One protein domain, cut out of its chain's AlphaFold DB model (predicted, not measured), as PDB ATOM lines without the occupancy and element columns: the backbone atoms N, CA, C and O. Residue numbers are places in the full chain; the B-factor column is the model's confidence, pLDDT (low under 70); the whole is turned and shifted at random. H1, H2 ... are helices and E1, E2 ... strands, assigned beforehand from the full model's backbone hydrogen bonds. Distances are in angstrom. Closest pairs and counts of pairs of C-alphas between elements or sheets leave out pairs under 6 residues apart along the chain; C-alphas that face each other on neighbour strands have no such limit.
ATOM      1  N   LEU A   7     -36.397 -52.370 -23.087       81.94
ATOM      2  CA  LEU A   7     -35.011 -52.285 -23.521       81.94
ATOM      3  C   LEU A   7     -34.620 -50.809 -23.635       81.94
ATOM      4  O   LEU A   7     -35.275 -50.035 -24.332       81.94
ATOM      5  N   LEU A   8     -33.547 -50.418 -22.949       83.31
ATOM      6  CA  LEU A   8     -32.952 -49.089 -23.065       83.31
ATOM      7  C   LEU A   8     -31.748 -49.154 -23.997       83.31
ATOM      8  O   LEU A   8     -30.807 -49.904 -23.745       83.31
ATOM      9  N   ILE A   9     -31.764 -48.345 -25.052       82.81
ATOM     10  CA  ILE A   9     -30.642 -48.226 -25.981       82.81
ATOM     11  C   ILE A   9     -30.102 -46.813 -25.908       82.81
ATOM     12  O   ILE A   9     -30.796 -45.857 -26.246       82.81
ATOM     13  N   GLY A  10     -28.854 -46.699 -25.466       81.88
ATOM     14  CA  GLY A  10     -28.098 -45.459 -25.466       81.88
ATOM     15  C   GLY A  10     -27.053 -45.454 -26.573       81.88
ATOM     16  O   GLY A  10     -26.430 -46.479 -26.842       81.88
ATOM     17  N   THR A  11     -26.818 -44.299 -27.191       80.06
ATOM     18  CA  THR A  11     -25.628 -44.095 -28.024       80.06
ATOM     19  C   THR A  11     -24.928 -42.790 -27.670       80.06
ATOM     20  O   THR A  11     -25.552 -41.739 -27.507       80.06
ATOM     21  N   TYR A  12     -23.603 -42.863 -27.551       68.56
ATOM     22  CA  TYR A  12     -22.744 -41.694 -27.365       68.56
ATOM     23  C   TYR A  12     -22.365 -41.044 -28.701       68.56
ATOM     24  O   TYR A  12     -22.156 -39.829 -28.757       68.56
ATOM     25  N   SER A  13     -22.332 -41.830 -29.779       65.44
ATOM     26  CA  SER A  13     -21.905 -41.420 -31.116       65.44
ATOM     27  C   SER A  13     -22.765 -42.103 -32.180       65.44
ATOM     28  O   SER A  13     -22.760 -43.325 -32.294       65.44
ATOM     29  N   GLY A  14     -23.495 -41.311 -32.967       70.06
ATOM     30  CA  GLY A  14     -24.343 -41.804 -34.057       70.06
ATOM     31  C   GLY A  14     -25.783 -41.303 -33.978       70.06
ATOM     32  O   GLY A  14     -26.168 -40.599 -33.042       70.06
ATOM     33  N   ASN A  15     -26.577 -41.642 -34.993       78.06
ATOM     34  CA  ASN A  15     -27.995 -41.315 -35.039       78.06
ATOM     35  C   ASN A  15     -28.797 -42.433 -34.364       78.06
ATOM     36  O   ASN A  15     -29.060 -43.474 -34.964       78.06
ATOM     37  N   LEU A  16     -29.176 -42.224 -33.098       81.12
ATOM     38  CA  LEU A  16     -29.947 -43.200 -32.322       81.12
ATOM     39  C   LEU A  16     -31.208 -43.657 -33.061       81.12
ATOM     40  O   LEU A  16     -31.536 -44.841 -33.056       81.12
ATOM     41  N   LYS A  17     -31.897 -42.721 -33.719       77.88
ATOM     42  CA  LYS A  17     -33.133 -42.999 -34.446       77.88
ATOM     43  C   LYS A  17     -32.909 -44.019 -35.560       77.88
ATOM     44  O   LYS A  17     -33.724 -44.920 -35.733       77.88
ATOM     45  N   GLU A  18     -31.797 -43.907 -36.275       82.06
ATOM     46  CA  GLU A  18     -31.424 -44.830 -37.350       82.06
ATOM     47  C   GLU A  18     -31.086 -46.217 -36.795       82.06
ATOM     48  O   GLU A  18     -31.654 -47.209 -37.239       82.06
ATOM     49  N   ILE A  19     -30.268 -46.284 -35.738       81.75
ATOM     50  CA  ILE A  19     -29.891 -47.544 -35.074       81.75
ATOM     51  C   ILE A  19     -31.129 -48.302 -34.577       81.75
ATOM     52  O   ILE A  19     -31.245 -49.514 -34.772       81.75
ATOM     53  N   VAL A  20     -32.056 -47.581 -33.944       82.88
ATOM     54  CA  VAL A  20     -33.314 -48.134 -33.439       82.88
ATOM     55  C   VAL A  20     -34.206 -48.604 -34.586       82.88
ATOM     56  O   VAL A  20     -34.773 -49.697 -34.513       82.88
ATOM     57  N   THR A  21     -34.305 -47.803 -35.651       80.62
ATOM     58  CA  THR A  21     -35.154 -48.118 -36.804       80.62
ATOM     59  C   THR A  21     -34.675 -49.378 -37.512       80.62
ATOM     60  O   THR A  21     -35.484 -50.270 -37.754       80.62
ATOM     61  N   THR A  22     -33.373 -49.490 -37.766       83.88
ATOM     62  CA  THR A  22     -32.785 -50.598 -38.528       83.88
ATOM     63  C   THR A  22     -32.807 -51.922 -37.766       83.88
ATOM     64  O   THR A  22     -33.081 -52.960 -38.360       83.88
ATOM     65  N   ASN A  23     -32.546 -51.907 -36.455       80.12
ATOM     66  CA  ASN A  23     -32.282 -53.143 -35.707       80.12
ATOM     67  C   ASN A  23     -33.437 -53.603 -34.804       80.12
ATOM     68  O   ASN A  23     -33.514 -54.784 -34.472       80.12
ATOM     69  N   PHE A  24     -34.331 -52.701 -34.374       79.19
ATOM     70  CA  PHE A  24     -35.256 -53.007 -33.272       79.19
ATOM     71  C   PHE A  24     -36.745 -52.859 -33.605       79.19
ATOM     72  O   PHE A  24     -37.569 -53.402 -32.868       79.19
ATOM     73  N   THR A  25     -37.119 -52.209 -34.710       77.25
ATOM     74  CA  THR A  25     -38.534 -51.948 -35.063       77.25
ATOM     75  C   THR A  25     -39.357 -53.196 -35.378       77.25
ATOM     76  O   THR A  25     -40.581 -53.188 -35.196       77.25
ATOM     77  N   THR A  26     -38.711 -54.284 -35.804       79.25
ATOM     78  CA  THR A  26     -39.368 -55.571 -36.077       79.25
ATOM     79  C   THR A  26     -39.978 -56.154 -34.802       79.25
ATOM     80  O   THR A  26     -41.155 -56.513 -34.788       79.25
ATOM     81  N   HIS A  27     -39.219 -56.159 -33.701       77.44
ATOM     82  CA  HIS A  27     -39.591 -56.844 -32.456       77.44
ATOM     83  C   HIS A  27     -40.032 -55.909 -31.325       77.44
ATOM     84  O   HIS A  27     -40.710 -56.344 -30.393       77.44
ATOM     85  N   HIS A  28     -39.676 -54.627 -31.397       78.94
ATOM     86  CA  HIS A  28     -39.934 -53.663 -30.340       78.94
ATOM     87  C   HIS A  28     -40.583 -52.391 -30.889       78.94
ATOM     88  O   HIS A  28     -40.338 -51.959 -32.016       78.94
ATOM     89  N   ARG A  29     -41.440 -51.777 -30.074       79.44
ATOM     90  CA  ARG A  29     -42.046 -50.473 -30.328       79.44
ATOM     91  C   ARG A  29     -41.270 -49.402 -29.567       79.44
ATOM     92  O   ARG A  29     -41.060 -49.527 -28.362       79.44
ATOM     93  N   VAL A  30     -40.888 -48.335 -30.264       79.19
ATOM     94  CA  VAL A  30     -40.296 -47.140 -29.646       79.19
ATOM     95  C   VAL A  30     -41.369 -46.425 -28.836       79.19
ATOM     96  O   VAL A  30     -42.410 -46.067 -29.387       79.19
ATOM     97  N   MET A  31     -41.142 -46.263 -27.533       79.19
ATOM     98  CA  MET A  31     -42.070 -45.544 -26.660       79.19
ATOM     99  C   MET A  31     -41.736 -44.059 -26.608       79.19
ATOM    100  O   MET A  31     -42.578 -43.232 -26.939       79.19
ATOM    101  N   PHE A  32     -40.510 -43.723 -26.215       75.69
ATOM    102  CA  PHE A  32     -40.034 -42.347 -26.169       75.69
ATOM    103  C   PHE A  32     -38.508 -42.303 -26.273       75.69
ATOM    104  O   PHE A  32     -37.808 -43.233 -25.858       75.69
ATOM    105  N   ALA A  33     -38.010 -41.212 -26.850       80.06
ATOM    106  CA  ALA A  33     -36.596 -40.895 -26.926       80.06
ATOM    107  C   ALA A  33     -36.287 -39.746 -25.961       80.06
ATOM    108  O   ALA A  33     -37.033 -38.772 -25.882       80.06
ATOM    109  N   ILE A  34     -35.201 -39.876 -25.204       81.69
ATOM    110  CA  ILE A  34     -34.785 -38.886 -24.215       81.69
ATOM    111  C   ILE A  34     -33.773 -37.945 -24.882       81.69
ATOM    112  O   ILE A  34     -32.681 -38.395 -25.272       81.69
ATOM    113  N   PRO A  35     -34.107 -36.649 -25.034       81.00
ATOM    114  CA  PRO A  35     -33.153 -35.657 -25.492       81.00
ATOM    115  C   PRO A  35     -32.105 -35.425 -24.403       81.00
ATOM    116  O   PRO A  35     -32.424 -35.156 -23.248       81.00
ATOM    117  N   ALA A  36     -30.836 -35.515 -24.780       83.69
ATOM    118  CA  ALA A  36     -29.707 -35.233 -23.912       83.69
ATOM    119  C   ALA A  36     -28.811 -34.163 -24.537       83.69
ATOM    120  O   ALA A  36     -28.781 -33.973 -25.760       83.69
ATOM    121  N   TYR A  37     -28.051 -33.476 -23.684       85.31
ATOM    122  CA  TYR A  37     -27.082 -32.478 -24.119       85.31
ATOM    123  C   TYR A  37     -26.112 -33.075 -25.148       85.31
ATOM    124  O   TYR A  37     -25.505 -34.132 -24.927       85.31
ATOM    125  N   HIS A  38     -25.968 -32.405 -26.292       86.31
ATOM    126  CA  HIS A  38     -25.027 -32.808 -27.328       86.31
ATOM    127  C   HIS A  38     -23.837 -31.858 -27.406       86.31
ATOM    128  O   HIS A  38     -22.708 -32.312 -27.232       86.31
ATOM    129  N   ARG A  39     -24.089 -30.575 -27.689       88.56
ATOM    130  CA  ARG A  39     -23.059 -29.532 -27.781       88.56
ATOM    131  C   ARG A  39     -23.673 -28.137 -27.760       88.56
ATOM    132  O   ARG A  39     -24.859 -27.980 -28.043       88.56
ATOM    133  N   ILE A  40     -22.833 -27.136 -27.540       92.94
ATOM    134  CA  ILE A  40     -23.143 -25.731 -27.819       92.94
ATOM    135  C   ILE A  40     -22.629 -25.401 -29.224       92.94
ATOM    136  O   ILE A  40     -21.526 -25.806 -29.596       92.94
ATOM    137  N   ALA A  41     -23.430 -24.695 -30.016       93.00
ATOM    138  CA  ALA A  41     -23.032 -24.145 -31.307       93.00
ATOM    139  C   ALA A  41     -23.213 -22.627 -31.300       93.00
ATOM    140  O   ALA A  41     -24.078 -22.110 -30.606       93.00
ATOM    141  N   ILE A  42     -22.417 -21.905 -32.082       93.81
ATOM    142  CA  ILE A  42     -22.644 -20.475 -32.300       93.81
ATOM    143  C   ILE A  42     -23.518 -20.322 -33.540       93.81
ATOM    144  O   ILE A  42     -23.117 -20.727 -34.633       93.81
ATOM    145  N   ARG A  43     -24.705 -19.735 -33.382       92.75
ATOM    146  CA  ARG A  43     -25.557 -19.364 -34.511       92.75
ATOM    147  C   ARG A  43     -25.240 -17.959 -34.978       92.75
ATOM    148  O   ARG A  43     -25.055 -17.061 -34.164       92.75
ATOM    149  N   LYS A  44     -25.222 -17.793 -36.300       94.38
ATOM    150  CA  LYS A  44     -25.113 -16.498 -36.967       94.38
ATOM    151  C   LYS A  44     -26.494 -16.040 -37.424       94.38
ATOM    152  O   LYS A  44     -27.252 -16.833 -37.981       94.38
ATOM    153  N   THR A  45     -26.796 -14.768 -37.220       93.44
ATOM    154  CA  THR A  45     -28.065 -14.127 -37.593       93.44
ATOM    155  C   THR A  45     -27.783 -12.839 -38.365       93.44
ATOM    156  O   THR A  45     -26.686 -12.284 -38.283       93.44
ATOM    157  N   SER A  46     -28.753 -12.387 -39.161       93.31
ATOM    158  CA  SER A  46     -28.676 -11.119 -39.893       93.31
ATOM    159  C   SER A  46     -28.967  -9.895 -39.018       93.31
ATOM    160  O   SER A  46     -28.648  -8.781 -39.427       93.31
ATOM    161  N   SER A  47     -29.540 -10.080 -37.825       92.56
ATOM    162  CA  SER A  47     -29.866  -9.017 -36.874       92.56
ATOM    163  C   SER A  47     -29.070  -9.145 -35.575       92.56
ATOM    164  O   SER A  47     -28.607 -10.222 -35.194       92.56
ATOM    165  N   PHE A  48     -28.877  -8.012 -34.897       90.25
ATOM    166  CA  PHE A  48     -28.146  -7.973 -33.636       90.25
ATOM    167  C   PHE A  48     -28.930  -8.701 -32.519       90.25
ATOM    168  O   PHE A  48     -30.118  -8.415 -32.355       90.25
ATOM    169  N   PRO A  49     -28.294  -9.594 -31.728       87.00
ATOM    170  CA  PRO A  49     -26.877  -9.961 -31.771       87.00
ATOM    171  C   PRO A  49     -26.549 -10.906 -32.936       87.00
ATOM    172  O   PRO A  49     -27.155 -11.961 -33.091       87.00
ATOM    173  N   PHE A  50     -25.533 -10.546 -33.731       91.25
ATOM    174  CA  PHE A  50     -25.151 -11.281 -34.947       91.25
ATOM    175  C   PHE A  50     -24.664 -12.708 -34.675       91.25
ATOM    176  O   PHE A  50     -24.698 -13.545 -35.577       91.25
ATOM    177  N   TYR A  51     -24.214 -12.978 -33.447       94.44
ATOM    178  CA  TYR A  51     -23.774 -14.284 -32.980       94.44
ATOM    179  C   TYR A  51     -24.354 -14.563 -31.596       94.44
ATOM    180  O   TYR A  51     -24.260 -13.715 -30.710       94.44
ATOM    181  N   TYR A  52     -24.910 -15.756 -31.395       92.19
ATOM    182  CA  TYR A  52     -25.376 -16.196 -30.079       92.19
ATOM    183  C   TYR A  52     -25.159 -17.705 -29.877       92.19
ATOM    184  O   TYR A  52     -25.164 -18.465 -30.853       92.19
ATOM    185  N   PRO A  53     -24.946 -18.161 -28.629       94.19
ATOM    186  CA  PRO A  53     -24.826 -19.580 -28.330       94.19
ATOM    187  C   PRO A  53     -26.195 -20.269 -28.386       94.19
ATOM    188  O   PRO A  53     -27.161 -19.832 -27.767       94.19
ATOM    189  N   GLU A  54     -26.265 -21.382 -29.105       92.38
ATOM    190  CA  GLU A  54     -27.412 -22.279 -29.190       92.38
ATOM    191  C   GLU A  54     -27.035 -23.625 -28.561       92.38
ATOM    192  O   GLU A  54     -26.072 -24.282 -28.971       92.38
ATOM    193  N   ILE A  55     -27.793 -24.040 -27.544       92.62
ATOM    194  CA  ILE A  55     -27.633 -25.353 -26.919       92.62
ATOM    195  C   ILE A  55     -28.378 -26.375 -27.776       92.62
ATOM    196  O   ILE A  55     -29.594 -26.303 -27.932       92.62
ATOM    197  N   ILE A  56     -27.647 -27.347 -28.320       89.12
ATOM    198  CA  ILE A  56     -28.212 -28.399 -29.161       89.12
ATOM    199  C   ILE A  56     -28.412 -29.657 -28.319       89.12
ATOM    200  O   ILE A  56     -27.459 -30.234 -27.779       89.12
ATOM    201  N   PHE A  57     -29.657 -30.120 -28.281       86.44
ATOM    202  CA  PHE A  57     -30.036 -31.413 -27.724       86.44
ATOM    203  C   PHE A  57     -30.172 -32.444 -28.842       86.44
ATOM    204  O   PHE A  57     -30.596 -32.127 -29.955       86.44
ATOM    205  N   LYS A  58     -29.800 -33.691 -28.553       84.44
ATOM    206  CA  LYS A  58     -30.046 -34.830 -29.443       84.44
ATOM    207  C   LYS A  58     -30.631 -35.984 -28.653       84.44
ATOM    208  O   LYS A  58     -30.299 -36.174 -27.486       84.44
ATOM    209  N   GLU A  59     -31.469 -36.770 -29.309       81.81
ATOM    210  CA  GLU A  59     -31.959 -38.035 -28.773       81.81
ATOM    211  C   GLU A  59     -30.773 -38.990 -28.589       81.81
ATOM    212  O   GLU A  59     -30.146 -39.402 -29.567       81.81
ATOM    213  N   LYS A  60     -30.428 -39.300 -27.335       80.81
ATOM    214  CA  LYS A  60     -29.302 -40.198 -27.010       80.81
ATOM    215  C   LYS A  60     -29.721 -41.488 -26.332       80.81
ATOM    216  O   LYS A  60     -28.927 -42.423 -26.324       80.81
ATOM    217  N   VAL A  61     -30.947 -41.562 -25.813       81.12
ATOM    218  CA  VAL A  61     -31.506 -42.787 -25.231       81.12
ATOM    219  C   VAL A  61     -32.891 -43.049 -25.811       81.12
ATOM    220  O   VAL A  61     -33.709 -42.137 -25.868       81.12
ATOM    221  N   ALA A  62     -33.162 -44.281 -26.232       82.81
ATOM    222  CA  ALA A  62     -34.480 -44.737 -26.659       82.81
ATOM    223  C   ALA A  62     -34.954 -45.855 -25.737       82.81
ATOM    224  O   ALA A  62     -34.211 -46.803 -25.469       82.81
ATOM    225  N   VAL A  63     -36.203 -45.748 -25.287       82.69
ATOM    226  CA  VAL A  63     -36.884 -46.821 -24.564       82.69
ATOM    227  C   VAL A  63     -37.754 -47.592 -25.543       82.69
ATOM    228  O   VAL A  63     -38.633 -47.042 -26.215       82.69
ATOM    229  N   LEU A  64     -37.489 -48.885 -25.619       81.81
ATOM    230  CA  LEU A  64     -38.149 -49.835 -26.490       81.81
ATOM    231  C   LEU A  64     -38.968 -50.793 -25.639       81.81
ATOM    232  O   LEU A  64     -38.470 -51.341 -24.663       81.81
ATOM    233  N   ARG A  65     -40.220 -51.018 -26.024       81.06
ATOM    234  CA  ARG A  65     -41.081 -52.027 -25.407       81.06
ATOM    235  C   ARG A  65     -41.257 -53.186 -26.368       81.06
ATOM    236  O   ARG A  65     -41.464 -52.964 -27.563       81.06
ATOM    237  N   LYS A  66     -41.193 -54.411 -25.863       77.81
ATOM    238  CA  LYS A  66     -41.495 -55.596 -26.672       77.81
ATOM    239  C   LYS A  66     -42.948 -55.541 -27.171       77.81
ATOM    240  O   LYS A  66     -43.834 -55.140 -26.412       77.81
ATOM    241  N   LYS A  67     -43.165 -55.863 -28.450       72.94
ATOM    242  CA  LYS A  67     -44.518 -55.972 -29.024       72.94
ATOM    243  C   LYS A  67     -45.250 -57.205 -28.506       72.94
ATOM    244  O   LYS A  67     -44.571 -58.227 -28.252       72.94
TER     245      LYS A  67
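This is residues 7 to 67 of the 67 residues of an uncharacterized protein of Ancylostoma ceylanicum (UniProt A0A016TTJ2). A long twisted hairpin, E2 and E3, has at one end E1 beside E3 and H1 over one face of the antiparallel sheet E1 E3 E2. Along 61 printed residues, mostly strand, come E1, H1, E2, E3. This rod is only just extended, radius of gyration of the C-alphas 15.9 A, and spans 51 by 17 by 16 A.

E1, residues 7 to 10, and E2, residues 28 to 44, are antiparallel neighbours of E3, residues 51 to 66: N 9 and O 62, N 41 and O 54, each 2.9 A apart, are within hydrogen-bond range. H1, residues 16 to 24, every O i to N i+4 pair within range, is on the sheet along the strands. E1, H1 and E2 form a split strand-helix-strand unit, E3 between its strands, crossover right-handed.

E1 begins at C-alpha 7, (-35.011, -52.285, -23.521), and E3, 45.4 A long, ends at C-alpha 66, (-41.495, -55.596, -26.672). E2 spans 40.6 A, bending 69 degrees at residue 40.

The printed part has no cut; pLDDT is under 70 at residues 12 to 13.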